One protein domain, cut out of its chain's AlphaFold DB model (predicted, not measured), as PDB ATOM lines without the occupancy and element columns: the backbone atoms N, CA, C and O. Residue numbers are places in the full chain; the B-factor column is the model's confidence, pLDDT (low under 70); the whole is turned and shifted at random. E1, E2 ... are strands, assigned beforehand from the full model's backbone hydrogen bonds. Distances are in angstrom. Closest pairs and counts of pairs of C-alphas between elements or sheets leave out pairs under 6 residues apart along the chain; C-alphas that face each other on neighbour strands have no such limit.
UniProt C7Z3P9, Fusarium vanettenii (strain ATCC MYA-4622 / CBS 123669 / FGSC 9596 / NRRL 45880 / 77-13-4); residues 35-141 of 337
ATOM      1  N   ASP A  35       9.833 -47.642  15.061       77.25
ATOM      2  CA  ASP A  35       9.316 -46.488  14.325       77.25
ATOM      3  C   ASP A  35       8.263 -46.987  13.332       77.25
ATOM      4  O   ASP A  35       8.554 -47.783  12.436       77.25
ATOM      5  N   CYS A  36       7.024 -46.554  13.526       70.62
ATOM      6  CA  CYS A  36       5.852 -47.079  12.833       70.62
ATOM      7  C   CYS A  36       5.411 -46.228  11.645       70.62
ATOM      8  O   CYS A  36       4.565 -46.631  10.862       70.62
ATOM      9  N   ASP A  37       5.975 -45.045  11.492       64.88
ATOM     10  CA  ASP A  37       5.746 -44.141  10.371       64.88
ATOM     11  C   ASP A  37       6.970 -44.063   9.444       64.88
ATOM     12  O   ASP A  37       7.096 -43.170   8.608       64.88
ATOM     13  N   GLY A  38       7.872 -45.037   9.577       60.56
ATOM     14  CA  GLY A  38       9.106 -45.125   8.818       60.56
ATOM     15  C   GLY A  38      10.245 -44.285   9.410       60.56
ATOM     16  O   GLY A  38      10.035 -43.360  10.197       60.56
ATOM     17  N   PRO A  39      11.493 -44.581   9.010       59.28
ATOM     18  CA  PRO A  39      12.698 -44.019   9.628       59.28
ATOM     19  C   PRO A  39      12.862 -42.507   9.419       59.28
ATOM     20  O   PRO A  39      13.705 -41.878  10.054       59.28
ATOM     21  N   THR A  40      12.106 -41.915   8.495       47.62
ATOM     22  CA  THR A  40      12.196 -40.499   8.130       47.62
ATOM     23  C   THR A  40      11.256 -39.601   8.926       47.62
ATOM     24  O   THR A  40      11.490 -38.393   8.973       47.62
ATOM     25  N   HIS A  41      10.213 -40.154   9.550       56.56
ATOM     26  CA  HIS A  41       9.148 -39.356  10.162       56.56
ATOM     27  C   HIS A  41       9.204 -39.397  11.693       56.56
ATOM     28  O   HIS A  41       9.148 -38.318  12.301       56.56
ATOM     29  N   ALA A  42       9.448 -40.580  12.280       61.38
ATOM     30  CA  ALA A  42       9.620 -40.839  13.720       61.38
ATOM     31  C   ALA A  42       8.594 -40.120  14.623       61.38
ATOM     32  O   ALA A  42       8.854 -39.821  15.790       61.38
ATOM     33  N   LEU A  43       7.433 -39.794  14.064       60.03
ATOM     34  CA  LEU A  43       6.299 -39.153  14.706       60.03
ATOM     35  C   LEU A  43       5.544 -40.179  15.549       60.03
ATOM     36  O   LEU A  43       4.980 -39.842  16.591       60.03
ATOM     37  N   TRP A  44       5.552 -41.441  15.112       67.38
ATOM     38  CA  TRP A  44       4.906 -42.532  15.812       67.38
ATOM     39  C   TRP A  44       5.883 -43.662  16.092       67.38
ATOM     40  O   TRP A  44       6.367 -44.358  15.202       67.38
ATOM     41  N   THR A  45       6.100 -43.888  17.381       73.44
ATOM     42  CA  THR A  45       6.844 -45.037  17.867       73.44
ATOM     43  C   THR A  45       5.976 -45.901  18.767       73.44
ATOM     44  O   THR A  45       5.107 -45.403  19.492       73.44
ATOM     45  N   CYS A  46       6.216 -47.209  18.719       74.69
ATOM     46  CA  CYS A  46       5.686 -48.146  19.697       74.69
ATOM     47  C   CYS A  46       6.792 -48.511  20.690       74.69
ATOM     48  O   CYS A  46       7.700 -49.272  20.340       74.69
ATOM     49  N   PRO A  47       6.751 -47.970  21.925       74.19
ATOM     50  CA  PRO A  47       7.748 -48.290  22.943       74.19
ATOM     51  C   PRO A  47       7.563 -49.713  23.478       74.19
ATOM     52  O   PRO A  47       8.538 -50.376  23.833       74.19
ATOM     53  N   ASN A  48       6.315 -50.190  23.499       74.69
ATOM     54  CA  ASN A  48       5.960 -51.556  23.843       74.69
ATOM     55  C   ASN A  48       5.077 -52.139  22.732       74.69
ATOM     56  O   ASN A  48       3.923 -51.744  22.587       74.69
ATOM     57  N   GLY A  49       5.620 -53.088  21.969       77.88
ATOM     58  CA  GLY A  49       4.880 -53.818  20.939       77.88
ATOM     59  C   GLY A  49       5.369 -53.564  19.516       77.88
ATOM     60  O   GLY A  49       6.432 -52.985  19.291       77.88
ATOM     61  N   GLU A  50       4.577 -54.047  18.569       82.00
ATOM     62  CA  GLU A  50       4.764 -53.877  17.136       82.00
ATOM     63  C   GLU A  50       3.721 -52.905  16.586       82.00
ATOM     64  O   GLU A  50       2.621 -52.744  17.129       82.00
ATOM     65  N   CYS A  51       4.100 -52.232  15.507       78.44
ATOM     66  CA  CYS A  51       3.212 -51.362  14.759       78.44
ATOM     67  C   CYS A  51       2.141 -52.229  14.106       78.44
ATOM     68  O   CYS A  51       2.462 -53.103  13.302       78.44
ATOM     69  N   TYR A  52       0.884 -51.999  14.462       77.06
ATOM     70  CA  TYR A  52      -0.231 -52.670  13.820       77.06
ATOM     71  C   TYR A  52      -0.888 -51.747  12.811       77.06
ATOM     72  O   TYR A  52      -1.210 -50.597  13.124       77.06
ATOM     73  N   TRP A  53      -1.087 -52.296  11.619       70.94
ATOM     74  CA  TRP A  53      -1.887 -51.722  10.551       70.94
ATOM     75  C   TRP A  53      -2.915 -52.778  10.169       70.94
ATOM     76  O   TRP A  53      -2.590 -53.753   9.491       70.94
ATOM     77  N   GLY A  54      -4.123 -52.643  10.700       58.56
ATOM     78  CA  GLY A  54      -5.210 -53.557  10.400       58.56
ATOM     79  C   GLY A  54      -5.972 -53.146   9.152       58.56
ATOM     80  O   GLY A  54      -6.165 -51.959   8.884       58.56
ATOM     81  N   ASP A  55      -6.477 -54.141   8.425       50.00
ATOM     82  CA  ASP A  55      -7.402 -53.949   7.296       50.00
ATOM     83  C   ASP A  55      -8.750 -53.341   7.738       50.00
ATOM     84  O   ASP A  55      -9.582 -52.944   6.926       50.00
ATOM     85  N   ASP A  56      -8.998 -53.293   9.047       56.81
ATOM     86  CA  ASP A  56     -10.111 -52.597   9.685       56.81
ATOM     87  C   ASP A  56      -9.862 -51.090   9.856       56.81
ATOM     88  O   ASP A  56     -10.689 -50.409  10.463       56.81
ATOM     89  N   GLY A  57      -8.745 -50.572   9.335       53.28
ATOM     90  CA  GLY A  57      -8.345 -49.181   9.497       53.28
ATOM     91  C   GLY A  57      -7.739 -48.887  10.862       53.28
ATOM     92  O   GLY A  57      -7.503 -47.725  11.200       53.28
ATOM     93  N   PHE A  58      -7.509 -49.916  11.675       62.19
ATOM     94  CA  PHE A  58      -7.002 -49.740  13.012       62.19
ATOM     95  C   PHE A  58      -5.470 -49.582  12.999       62.19
ATOM     96  O   PHE A  58      -4.739 -50.418  12.467       62.19
ATOM     97  N   VAL A  59      -4.979 -48.488  13.593       65.50
ATOM     98  CA  VAL A  59      -3.547 -48.188  13.718       65.50
ATOM     99  C   VAL A  59      -3.194 -47.943  15.179       65.50
ATOM    100  O   VAL A  59      -3.758 -47.062  15.837       65.50
ATOM    101  N   GLY A  60      -2.237 -48.704  15.695       76.44
ATOM    102  CA  GLY A  60      -1.778 -48.542  17.065       76.44
ATOM    103  C   GLY A  60      -0.687 -49.523  17.448       76.44
ATOM    104  O   GLY A  60      -0.130 -50.231  16.608       76.44
ATOM    105  N   CYS A  61      -0.347 -49.516  18.731       79.25
ATOM    106  CA  CYS A  61       0.678 -50.399  19.260       79.25
ATOM    107  C   CYS A  61       0.024 -51.690  19.731       79.25
ATOM    108  O   CYS A  61      -0.826 -51.682  20.626       79.25
ATOM    109  N   CYS A  62       0.421 -52.795  19.110       78.56
ATOM    110  CA  CYS A  62      -0.018 -54.118  19.508       78.56
ATOM    111  C   CYS A  62       1.111 -54.848  20.223       78.56
ATOM    112  O   CYS A  62       2.217 -55.006  19.713       78.56
ATOM    113  N   SER A  63       0.826 -55.318  21.428       81.88
ATOM    114  CA  SER A  63       1.595 -56.359  22.091       81.88
ATOM    115  C   SER A  63       1.020 -57.735  21.735       81.88
ATOM    116  O   SER A  63      -0.038 -57.840  21.118       81.88
ATOM    117  N   LEU A  64       1.678 -58.809  22.181       74.69
ATOM    118  CA  LEU A  64       1.185 -60.184  22.007       74.69
ATOM    119  C   LEU A  64      -0.212 -60.422  22.611       74.69
ATOM    120  O   LEU A  64      -0.880 -61.377  22.227       74.69
ATOM    121  N   SER A  65      -0.634 -59.603  23.578       77.88
ATOM    122  CA  SER A  65      -1.867 -59.803  24.348       77.88
ATOM    123  C   SER A  65      -2.848 -58.633  24.283       77.88
ATOM    124  O   SER A  65      -3.936 -58.731  24.840       77.88
ATOM    125  N   SER A  66      -2.476 -57.510  23.667       76.31
ATOM    126  CA  SER A  66      -3.315 -56.311  23.643       76.31
ATOM    127  C   SER A  66      -2.989 -55.423  22.453       76.31
ATOM    128  O   SER A  66      -1.823 -55.146  22.192       76.31
ATOM    129  N   CYS A  67      -4.018 -54.900  21.806       73.50
ATOM    130  CA  CYS A  67      -3.911 -53.852  20.802       73.50
ATOM    131  C   CYS A  67      -4.625 -52.621  21.338       73.50
ATOM    132  O   CYS A  67      -5.803 -52.709  21.678       73.50
ATOM    133  N   ALA A  68      -3.917 -51.500  21.460       71.62
ATOM    134  CA  ALA A  68      -4.531 -50.262  21.920       71.62
ATOM    135  C   ALA A  68      -4.712 -49.309  20.744       71.62
ATOM    136  O   ALA A  68      -3.715 -48.945  20.099       71.62
ATOM    137  N   PRO A  69      -5.960 -48.893  20.474       69.38
ATOM    138  CA  PRO A  69      -6.189 -47.915  19.449       69.38
ATOM    139  C   PRO A  69      -5.736 -46.517  19.731       69.38
ATOM    140  O   PRO A  69      -6.183 -45.909  20.697       69.38
ATOM    141  N   ARG A  70      -4.958 -45.956  18.796       71.62
ATOM    142  CA  ARG A  70      -4.771 -44.514  18.775       71.62
ATOM    143  C   ARG A  70      -6.076 -43.927  18.293       71.62
ATOM    144  O   ARG A  70      -6.443 -44.173  17.159       71.62
ATOM    145  N   THR A  71      -6.804 -43.186  19.104       70.56
ATOM    146  CA  THR A  71      -8.068 -42.536  18.685       70.56
ATOM    147  C   THR A  71      -7.989 -41.026  18.799       70.56
ATOM    148  O   THR A  71      -8.892 -40.308  18.368       70.56
ATOM    149  N   ARG A  72      -6.890 -40.529  19.362       77.06
ATOM    150  CA  ARG A  72      -6.735 -39.131  19.720       77.06
ATOM    151  C   ARG A  72      -5.359 -38.625  19.306       77.06
ATOM    152  O   ARG A  72      -4.394 -39.385  19.225       77.06
ATOM    153  N   CYS A  73      -5.298 -37.338  19.001       83.69
ATOM    154  CA  CYS A  73      -4.066 -36.617  18.737       83.69
ATOM    155  C   CYS A  73      -3.929 -35.523  19.801       83.69
ATOM    156  O   CYS A  73      -4.918 -34.853  20.100       83.69
ATOM    157  N   ILE A  74      -2.744 -35.408  20.396       86.50
ATOM    158  CA  ILE A  74      -2.380 -34.415  21.407       86.50
ATOM    159  C   ILE A  74      -1.472 -33.385  20.736       86.50
ATOM    160  O   ILE A  74      -0.462 -33.744  20.117       86.50
ATOM    161  N   GLU A  75      -1.853 -32.118  20.847       88.25
ATOM    162  CA  GLU A  75      -1.077 -30.994  20.328       88.25
ATOM    163  C   GLU A  75       0.173 -30.754  21.175       88.25
ATOM    164  O   GLU A  75       0.243 -31.158  22.332       88.25
ATOM    165  N   TYR A  76       1.175 -30.087  20.605       85.62
ATOM    166  CA  TYR A  76       2.450 -29.820  21.278       85.62
ATOM    167  C   TYR A  76       2.297 -29.002  22.572       85.62
ATOM    168  O   TYR A  76       3.081 -29.171  23.503       85.62
ATOM    169  N   ASP A  77       1.294 -28.130  22.644       85.88
ATOM    170  CA  ASP A  77       1.044 -27.310  23.834       85.88
ATOM    171  C   ASP A  77       0.158 -28.031  24.872       85.88
ATOM    172  O   ASP A  77       0.151 -27.647  26.039       85.88
ATOM    173  N   ASP A  78      -0.514 -29.123  24.481       82.12
ATOM    174  CA  ASP A  78      -1.490 -29.865  25.297       82.12
ATOM    175  C   ASP A  78      -0.898 -31.158  25.905       82.12
ATOM    176  O   ASP A  78      -1.627 -32.071  26.298       82.12
ATOM    177  N   LEU A  79       0.435 -31.277  25.994       74.38
ATOM    178  CA  LEU A  79       1.094 -32.479  26.539       74.38
ATOM    179  C   LEU A  79       0.811 -32.737  28.030       74.38
ATOM    180  O   LEU A  79       1.130 -33.823  28.512       74.38
ATOM    181  N   GLU A  80       0.250 -31.771  28.759       72.06
ATOM    182  CA  GLU A  80      -0.064 -31.900  30.190       72.06
ATOM    183  C   GLU A  80      -1.377 -32.666  30.460       72.06
ATOM    184  O   GLU A  80      -1.619 -33.072  31.597       72.06
ATOM    185  N   ASP A  81      -2.206 -32.920  29.437       61.69
ATOM    186  CA  ASP A  81      -3.467 -33.655  29.591       61.69
ATOM    187  C   ASP A  81      -3.244 -35.186  29.570       61.69
ATOM    188  O   ASP A  81      -3.320 -35.862  28.540       61.69
ATOM    189  N   ASP A  82      -3.018 -35.746  30.763       57.03
ATOM    190  CA  ASP A  82      -2.750 -37.162  31.098       57.03
ATOM    191  C   ASP A  82      -3.856 -38.177  30.716       57.03
ATOM    192  O   ASP A  82      -3.808 -39.350  31.096       57.03
ATOM    193  N   ILE A  83      -4.880 -37.786  29.955       64.25
ATOM    194  CA  ILE A  83      -6.046 -38.651  29.685       64.25
ATOM    195  C   ILE A  83      -5.674 -39.839  28.780       64.25
ATOM    196  O   ILE A  83      -6.424 -40.808  28.659       64.25
ATOM    197  N   CYS A  84      -4.519 -39.785  28.123       73.06
ATOM    198  CA  CYS A  84      -4.183 -40.718  27.074       73.06
ATOM    199  C   CYS A  84      -2.713 -41.131  27.102       73.06
ATOM    200  O   CYS A  84      -1.815 -40.364  26.757       73.06
ATOM    201  N   ASP A  85      -2.468 -42.385  27.470       69.12
ATOM    202  CA  ASP A  85      -1.118 -42.924  27.523       69.12
ATOM    203  C   ASP A  85      -0.541 -43.108  26.104       69.12
ATOM    204  O   ASP A  85      -0.919 -43.987  25.315       69.12
ATOM    205  N   HIS A  86       0.414 -42.236  25.778       65.94
ATOM    206  CA  HIS A  86       1.157 -42.250  24.522       65.94
ATOM    207  C   HIS A  86       1.993 -43.528  24.344       65.94
ATOM    208  O   HIS A  86       2.291 -43.905  23.208       65.94
ATOM    209  N   ASN A  87       2.347 -44.219  25.435       63.53
ATOM    210  CA  ASN A  87       3.178 -45.421  25.398       63.53
ATOM    211  C   ASN A  87       2.380 -46.687  25.125       63.53
ATOM    212  O   ASN A  87       2.866 -47.573  24.421       63.53
ATOM    213  N   THR A  88       1.170 -46.792  25.673       64.69
ATOM    214  CA  THR A  88       0.296 -47.935  25.386       64.69
ATOM    215  C   THR A  88      -0.381 -47.810  24.036       64.69
ATOM    216  O   THR A  88      -0.759 -48.834  23.487       64.69
ATOM    217  N   GLY A  89      -0.420 -46.615  23.440       62.97
ATOM    218  CA  GLY A  89      -0.888 -46.422  22.071       62.97
ATOM    219  C   GLY A  89      -2.295 -45.852  21.982       62.97
ATOM    220  O   GLY A  89      -2.979 -46.146  21.017       62.97
ATOM    221  N   GLY A  90      -2.713 -45.018  22.939       70.12
ATOM    222  CA  GLY A  90      -3.984 -44.287  22.853       70.12
ATOM    223  C   GLY A  90      -3.911 -42.999  22.020       70.12
ATOM    224  O   GLY A  90      -4.912 -42.580  21.430       70.12
ATOM    225  N   CYS A  91      -2.727 -42.375  21.944       79.62
ATOM    226  CA  CYS A  91      -2.567 -41.049  21.343       79.62
ATOM    227  C   CYS A  91      -1.401 -40.927  20.386       79.62
ATOM    228  O   CYS A  91      -0.316 -41.445  20.635       79.62
ATOM    229  N   VAL A  92      -1.622 -40.160  19.323       78.69
ATOM    230  CA  VAL A  92      -0.574 -39.515  18.528       78.69
ATOM    231  C   VAL A  92      -0.197 -38.207  19.223       78.69
ATOM    232  O   VAL A  92      -1.083 -37.505  19.688       78.69
ATOM    233  N   VAL A  93       1.090 -37.883  19.323       83.88
ATOM    234  CA  VAL A  93       1.553 -36.640  19.961       83.88
ATOM    235  C   VAL A  93       2.370 -35.850  18.954       83.88
ATOM    236  O   VAL A  93       3.328 -36.376  18.385       83.88
ATOM    237  N   CYS A  94       2.023 -34.582  18.756       86.81
ATOM    238  CA  CYS A  94       2.819 -33.669  17.948       86.81
ATOM    239  C   CYS A  94       4.041 -33.213  18.741       86.81
ATOM    240  O   CYS A  94       3.987 -32.253  19.492       86.81
ATOM    241  N   SER A  95       5.160 -33.926  18.595       83.12
ATOM    242  CA  SER A  95       6.386 -33.707  19.380       83.12
ATOM    243  C   SER A  95       7.288 -32.580  18.860       83.12
ATOM    244  O   SER A  95       8.275 -32.225  19.509       83.12
ATOM    245  N   LYS A  96       6.980 -32.016  17.686       83.88
ATOM    246  CA  LYS A  96       7.792 -30.993  17.015       83.88
ATOM    247  C   LYS A  96       7.119 -29.627  17.135       83.88
ATOM    248  O   LYS A  96       5.997 -29.456  16.674       83.88
ATOM    249  N   SER A  97       7.849 -28.635  17.645       88.31
ATOM    250  CA  SER A  97       7.363 -27.251  17.764       88.31
ATOM    251  C   SER A  97       7.083 -26.578  16.412       88.31
ATOM    252  O   SER A  97       6.352 -25.600  16.349       88.31
ATOM    253  N   GLU A  98       7.682 -27.078  15.326       89.06
ATOM    254  CA  GLU A  98       7.445 -26.597  13.955       89.06
ATOM    255  C   GLU A  98       6.108 -27.083  13.378       89.06
ATOM    256  O   GLU A  98       5.639 -26.535  12.391       89.06
ATOM    257  N   SER A  99       5.489 -28.095  13.985       88.12
ATOM    258  CA  SER A  99       4.192 -28.643  13.587       88.12
ATOM    259  C   SER A  99       3.380 -28.971  14.847       88.12
ATOM    260  O   SER A  99       3.217 -30.152  15.173       88.12
ATOM    261  N   PRO A 100       2.956 -27.954  15.620       89.94
ATOM    262  CA  PRO A 100       2.432 -28.174  16.960       89.94
ATOM    263  C   PRO A 100       0.979 -28.656  16.976       89.94
ATOM    264  O   PRO A 100       0.521 -29.154  17.999       89.94
ATOM    265  N   LEU A 101       0.249 -28.521  15.867       88.75
ATOM    266  CA  LEU A 101      -1.201 -28.681  15.836       88.75
ATOM    267  C   LEU A 101      -1.599 -30.025  15.240       88.75
ATOM    268  O   LEU A 101      -1.049 -30.462  14.228       88.75
ATOM    269  N   CYS A 102      -2.617 -30.638  15.833       87.62
ATOM    270  CA  CYS A 102      -3.230 -31.845  15.311       87.62
ATOM    271  C   CYS A 102      -4.189 -31.492  14.175       87.62
ATOM    272  O   CYS A 102      -5.093 -30.667  14.321       87.62
ATOM    273  N   VAL A 103      -4.015 -32.158  13.041       84.56
ATOM    274  CA  VAL A 103      -4.896 -32.036  11.885       84.56
ATOM    275  C   VAL A 103      -5.634 -33.340  11.675       84.56
ATOM    276  O   VAL A 103      -5.037 -34.416  11.690       84.56
ATOM    277  N   PHE A 104      -6.940 -33.216  11.455       80.50
ATOM    278  CA  PHE A 104      -7.842 -34.335  11.247       80.50
ATOM    279  C   PHE A 104      -8.312 -34.337   9.795       80.50
ATOM    280  O   PHE A 104      -8.783 -33.319   9.273       80.50
ATOM    281  N   LEU A 105      -8.209 -35.494   9.149       75.88
ATOM    282  CA  LEU A 105      -8.815 -35.745   7.845       75.88
ATOM    283  C   LEU A 105      -9.877 -36.825   7.984       75.88
ATOM    284  O   LEU A 105      -9.714 -37.763   8.760       75.88
ATOM    285  N   THR A 106     -10.969 -36.721   7.239       68.00
ATOM    286  CA  THR A 106     -12.017 -37.750   7.225       68.00
ATOM    287  C   THR A 106     -12.546 -37.922   5.816       68.00
ATOM    288  O   THR A 106     -13.073 -36.974   5.247       68.00
ATOM    289  N   ASN A 107     -12.351 -39.090   5.198       69.94
ATOM    290  CA  ASN A 107     -12.944 -39.404   3.901       69.94
ATOM    291  C   ASN A 107     -14.187 -40.262   4.092       69.94
ATOM    292  O   ASN A 107     -14.082 -41.478   4.185       69.94
ATOM    293  N   PRO A 108     -15.386 -39.664   4.150       65.88
ATOM    294  CA  PRO A 108     -16.599 -40.420   4.429       65.88
ATOM    295  C   PRO A 108     -16.942 -41.433   3.327       65.88
ATOM    296  O   PRO A 108     -17.589 -42.433   3.618       65.88
ATOM    297  N   ALA A 109     -16.502 -41.217   2.081       64.94
ATOM    298  CA  ALA A 109     -16.828 -42.087   0.949       64.94
ATOM    299  C   ALA A 109     -16.050 -43.406   0.992       64.94
ATOM    300  O   ALA A 109     -16.623 -44.477   0.806       64.94
ATOM    301  N   MET A 110     -14.754 -43.323   1.289       62.72
ATOM    302  CA  MET A 110     -13.928 -44.501   1.556       62.72
ATOM    303  C   MET A 110     -14.115 -45.002   2.980       62.72
ATOM    304  O   MET A 110     -13.595 -46.059   3.312       62.72
ATOM    305  N   LYS A 111     -14.898 -44.258   3.778       66.50
ATOM    306  CA  LYS A 111     -15.025 -44.394   5.213       66.50
ATOM    307  C   LYS A 111     -13.638 -44.369   5.783       66.50
ATOM    308  O   LYS A 111     -13.108 -45.413   6.032       66.50
ATOM    309  N   GLU A 112     -12.993 -43.232   5.911       67.81
ATOM    310  CA  GLU A 112     -11.608 -43.171   6.327       67.81
ATOM    311  C   GLU A 112     -11.375 -41.990   7.249       67.81
ATOM    312  O   GLU A 112     -12.060 -40.979   7.130       67.81
ATOM    313  N   TYR A 113     -10.431 -42.081   8.180       69.25
ATOM    314  CA  TYR A 113     -10.037 -40.930   8.992       69.25
ATOM    315  C   TYR A 113      -8.557 -40.952   9.321       69.25
ATOM    316  O   TYR A 113      -7.922 -41.995   9.320       69.25
ATOM    317  N   GLY A 114      -7.980 -39.792   9.575       74.12
ATOM    318  CA  GLY A 114      -6.547 -39.669   9.692       74.12
ATOM    319  C   GLY A 114      -6.102 -38.508  10.544       74.12
ATOM    320  O   GLY A 114      -6.847 -37.549  10.736       74.12
ATOM    321  N   TYR A 115      -4.877 -38.621  11.047       81.06
ATOM    322  CA  TYR A 115      -4.254 -37.624  11.908       81.06
ATOM    323  C   TYR A 115      -2.841 -37.353  11.416       81.06
ATOM    324  O   TYR A 115      -2.120 -38.283  11.042       81.06
ATOM    325  N   TYR A 116      -2.444 -36.090  11.453       82.06
ATOM    326  CA  TYR A 116      -1.062 -35.675  11.257       82.06
ATOM    327  C   TYR A 116      -0.795 -34.365  11.997       82.06
ATOM    328  O   TYR A 116      -1.727 -33.707  12.461       82.06
ATOM    329  N   CYS A 117       0.478 -34.007  12.125       85.44
ATOM    330  CA  CYS A 117       0.898 -32.777  12.784       85.44
ATOM    331  C   CYS A 117       1.240 -31.704  11.752       85.44
ATOM    332  O   CYS A 117       1.990 -31.971  10.812       85.44
ATOM    333  N   ASP A 118       0.715 -30.493  11.935       89.12
ATOM    334  CA  ASP A 118       0.912 -29.359  11.028       89.12
ATOM    335  C   ASP A 118       1.060 -28.038  11.807       89.12
ATOM    336  O   ASP A 118       0.890 -27.954  13.022       89.12
ATOM    337  N   THR A 119       1.389 -26.982  11.076       90.38
ATOM    338  CA  THR A 119       1.464 -25.585  11.520       90.38
ATOM    339  C   THR A 119       0.101 -24.911  11.661       90.38
ATOM    340  O   THR A 119       0.000 -23.875  12.315       90.38
ATOM    341  N   ALA A 120      -0.948 -25.461  11.045       87.12
ATOM    342  CA  ALA A 120      -2.290 -24.888  11.048       87.12
ATOM    343  C   ALA A 120      -3.335 -25.961  11.370       87.12
ATOM    344  O   ALA A 120      -3.375 -26.992  10.701       87.12
ATOM    345  N   ARG A 121      -4.232 -25.687  12.330       80.19
ATOM    346  CA  ARG A 121      -5.410 -26.533  12.560       80.19
ATOM    347  C   ARG A 121      -6.255 -26.532  11.294       80.19
ATOM    348  O   ARG A 121      -6.751 -25.492  10.856       80.19
ATOM    349  N   ARG A 122      -6.408 -27.708  10.703       77.06
ATOM    350  CA  ARG A 122      -7.318 -27.942   9.591       77.06
ATOM    351  C   ARG A 122      -8.201 -29.131   9.945       77.06
ATOM    352  O   ARG A 122      -7.802 -30.057  10.643       77.06
ATOM    353  N   THR A 123      -9.420 -29.083   9.454       72.38
ATOM    354  CA  THR A 123     -10.327 -30.227   9.437       72.38
ATOM    355  C   THR A 123     -10.722 -30.383   7.988       72.38
ATOM    356  O   THR A 123     -11.414 -29.531   7.433       72.38
ATOM    357  N   GLY A 124     -10.162 -31.403   7.344       62.69
ATOM    358  CA  GLY A 124     -10.399 -31.686   5.937       62.69
ATOM    359  C   GLY A 124     -11.363 -32.851   5.800       62.69
ATOM    360  O   GLY A 124     -11.088 -33.933   6.308       62.69
ATOM    361  N   SER A 125     -12.470 -32.651   5.091       55.97
ATOM    362  CA  SER A 125     -13.300 -33.757   4.617       55.97
ATOM    363  C   SER A 125     -13.150 -33.852   3.106       55.97
ATOM    364  O   SER A 125     -13.451 -32.890   2.403       55.97
ATOM    365  N   SER A 126     -12.678 -34.990   2.604       57.97
ATOM    366  CA  SER A 126     -12.541 -35.246   1.166       57.97
ATOM    367  C   SER A 126     -13.271 -36.522   0.796       57.97
ATOM    368  O   SER A 126     -13.161 -37.509   1.500       57.97
ATOM    369  N   SER A 127     -13.984 -36.542  -0.322       51.50
ATOM    370  CA  SER A 127     -14.571 -37.772  -0.869       51.50
ATOM    371  C   SER A 127     -13.625 -38.525  -1.817       51.50
ATOM    372  O   SER A 127     -14.014 -39.549  -2.370       51.50
ATOM    373  N   PHE A 128     -12.412 -38.011  -2.044       54.72
ATOM    374  CA  PHE A 128     -11.398 -38.572  -2.945       54.72
ATOM    375  C   PHE A 128     -10.100 -38.908  -2.192       54.72
ATOM    376  O   PHE A 128      -9.865 -38.397  -1.096       54.72
ATOM    377  N   GLU A 129      -9.282 -39.782  -2.786       56.19
ATOM    378  CA  GLU A 129      -7.978 -40.213  -2.261       56.19
ATOM    379  C   GLU A 129      -7.090 -39.003  -1.944       56.19
ATOM    380  O   GLU A 129      -6.973 -38.070  -2.740       56.19
ATOM    381  N   TYR A 130      -6.532 -38.967  -0.737       58.28
ATOM    382  CA  TYR A 130      -5.835 -37.786  -0.250       58.28
ATOM    383  C   TYR A 130      -4.403 -37.701  -0.779       58.28
ATOM    384  O   TYR A 130      -3.621 -38.633  -0.598       58.28
ATOM    385  N   ASP A 131      -4.016 -36.529  -1.288       55.09
ATOM    386  CA  ASP A 131      -2.605 -36.146  -1.394       55.09
ATOM    387  C   ASP A 131      -2.112 -35.755   0.005       55.09
ATOM    388  O   ASP A 131      -2.246 -34.612   0.454       55.09
ATOM    389  N   LEU A 132      -1.644 -36.747   0.761       59.44
ATOM    390  CA  LEU A 132      -1.261 -36.533   2.151       59.44
ATOM    391  C   LEU A 132       0.176 -36.053   2.266       59.44
ATOM    392  O   LEU A 132       1.069 -36.605   1.616       59.44
ATOM    393  N   PRO A 133       0.434 -35.079   3.154       56.81
ATOM    394  CA  PRO A 133       1.797 -34.773   3.533       56.81
ATOM    395  C   PRO A 133       2.436 -36.011   4.172       56.81
ATOM    396  O   PRO A 133       1.793 -36.790   4.882       56.81
ATOM    397  N   ALA A 134       3.727 -36.191   3.908       52.19
ATOM    398  CA  ALA A 134       4.477 -37.329   4.410       52.19
ATOM    399  C   ALA A 134       4.411 -37.394   5.951       52.19
ATOM    400  O   ALA A 134       4.755 -36.425   6.629       52.19
ATOM    401  N   GLY A 135       3.970 -38.536   6.490       54.47
ATOM    402  CA  GLY A 135       3.734 -38.743   7.926       54.47
ATOM    403  C   GLY A 135       2.262 -38.701   8.354       54.47
ATOM    404  O   GLY A 135       1.980 -38.833   9.543       54.47
ATOM    405  N   ALA A 136       1.319 -38.535   7.421       53.59
ATOM    406  CA  ALA A 136      -0.094 -38.675   7.742       53.59
ATOM    407  C   ALA A 136      -0.522 -40.140   7.884       53.59
ATOM    408  O   ALA A 136      -0.128 -41.003   7.101       53.59
ATOM    409  N   VAL A 137      -1.369 -40.401   8.877       59.44
ATOM    410  CA  VAL A 137      -1.978 -41.715   9.108       59.44
ATOM    411  C   VAL A 137      -3.378 -41.705   8.501       59.44
ATOM    412  O   VAL A 137      -4.163 -40.861   8.907       59.44
ATOM    413  N   ILE A 138      -3.701 -42.619   7.578       57.16
ATOM    414  CA  ILE A 138      -5.061 -42.856   7.044       57.16
ATOM    415  C   ILE A 138      -5.629 -44.123   7.688       57.16
ATOM    416  O   ILE A 138      -4.880 -45.026   8.052       57.16
ATOM    417  N   ARG A 139      -6.945 -44.203   7.831       58.19
ATOM    418  CA  ARG A 139      -7.695 -45.335   8.402       58.19
ATOM    419  C   ARG A 139      -8.918 -45.571   7.575       58.19
ATOM    420  O   ARG A 139      -9.355 -44.587   7.028       58.19
ATOM    421  N   THR A 140      -9.548 -46.737   7.662       51.12
ATOM    422  CA  THR A 140     -10.913 -47.009   7.188       51.12
ATOM    423  C   THR A 140     -11.918 -47.114   8.371       51.12
ATOM    424  O   THR A 140     -11.550 -47.568   9.445       51.12
ATOM    425  N   ILE A 141     -13.169 -46.657   8.254       53.66
ATOM    426  CA  ILE A 141     -14.266 -46.699   9.223       53.66
ATOM    427  C   ILE A 141     -15.124 -47.884   8.782       53.66
ATOM    428  O   ILE A 141     -15.689 -47.904   7.689       53.66
TER     429      ILE A 141
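This is residues 35 to 141 of the 337 residues of a protein of Fusarium vanettenii (strain ATCC MYA-4622 / CBS 123669 / FGSC 9596 / NRRL 45880 / 77-13-4) (UniProt C7Z3P9). Little regular structure: among loops, mixed sheet E8 E6 E7 E9 makes one side, meander E1 E2 E3, successive strands antiparallel, the other, with parallel pair E4 E5 between. The class is all strand: E1 to E9 in chain order hold 38 of the 107 printed residues. The whole is compact, radius of gyration of the C-alphas 13.3 A, spans 36, 32 and 27 A.

Begin at hairpin E6, residues 101 to 107, with E7, 112 to 118: N 103 and O 116 are 2.8 A apart. Then find E4, 72 to 74: Cys 73 and Cys 102 of E6 are the closest C-alphas, 5.9 A.

E6 spans 19.9 A. From C-alpha 50 at (4.764, -53.877, 17.136), E1 runs to 53; E2 is 59 to 62, E3 67 to 69, E5 91 to 93, E8 123 to 125. E9, 137 to 140, ends at (-10.913, -47.009, 7.188).

The printed part has no cut; links E4 to E5 and E8 to E9 are long; pLDDT is under 70 at, for instance, 124 to 141.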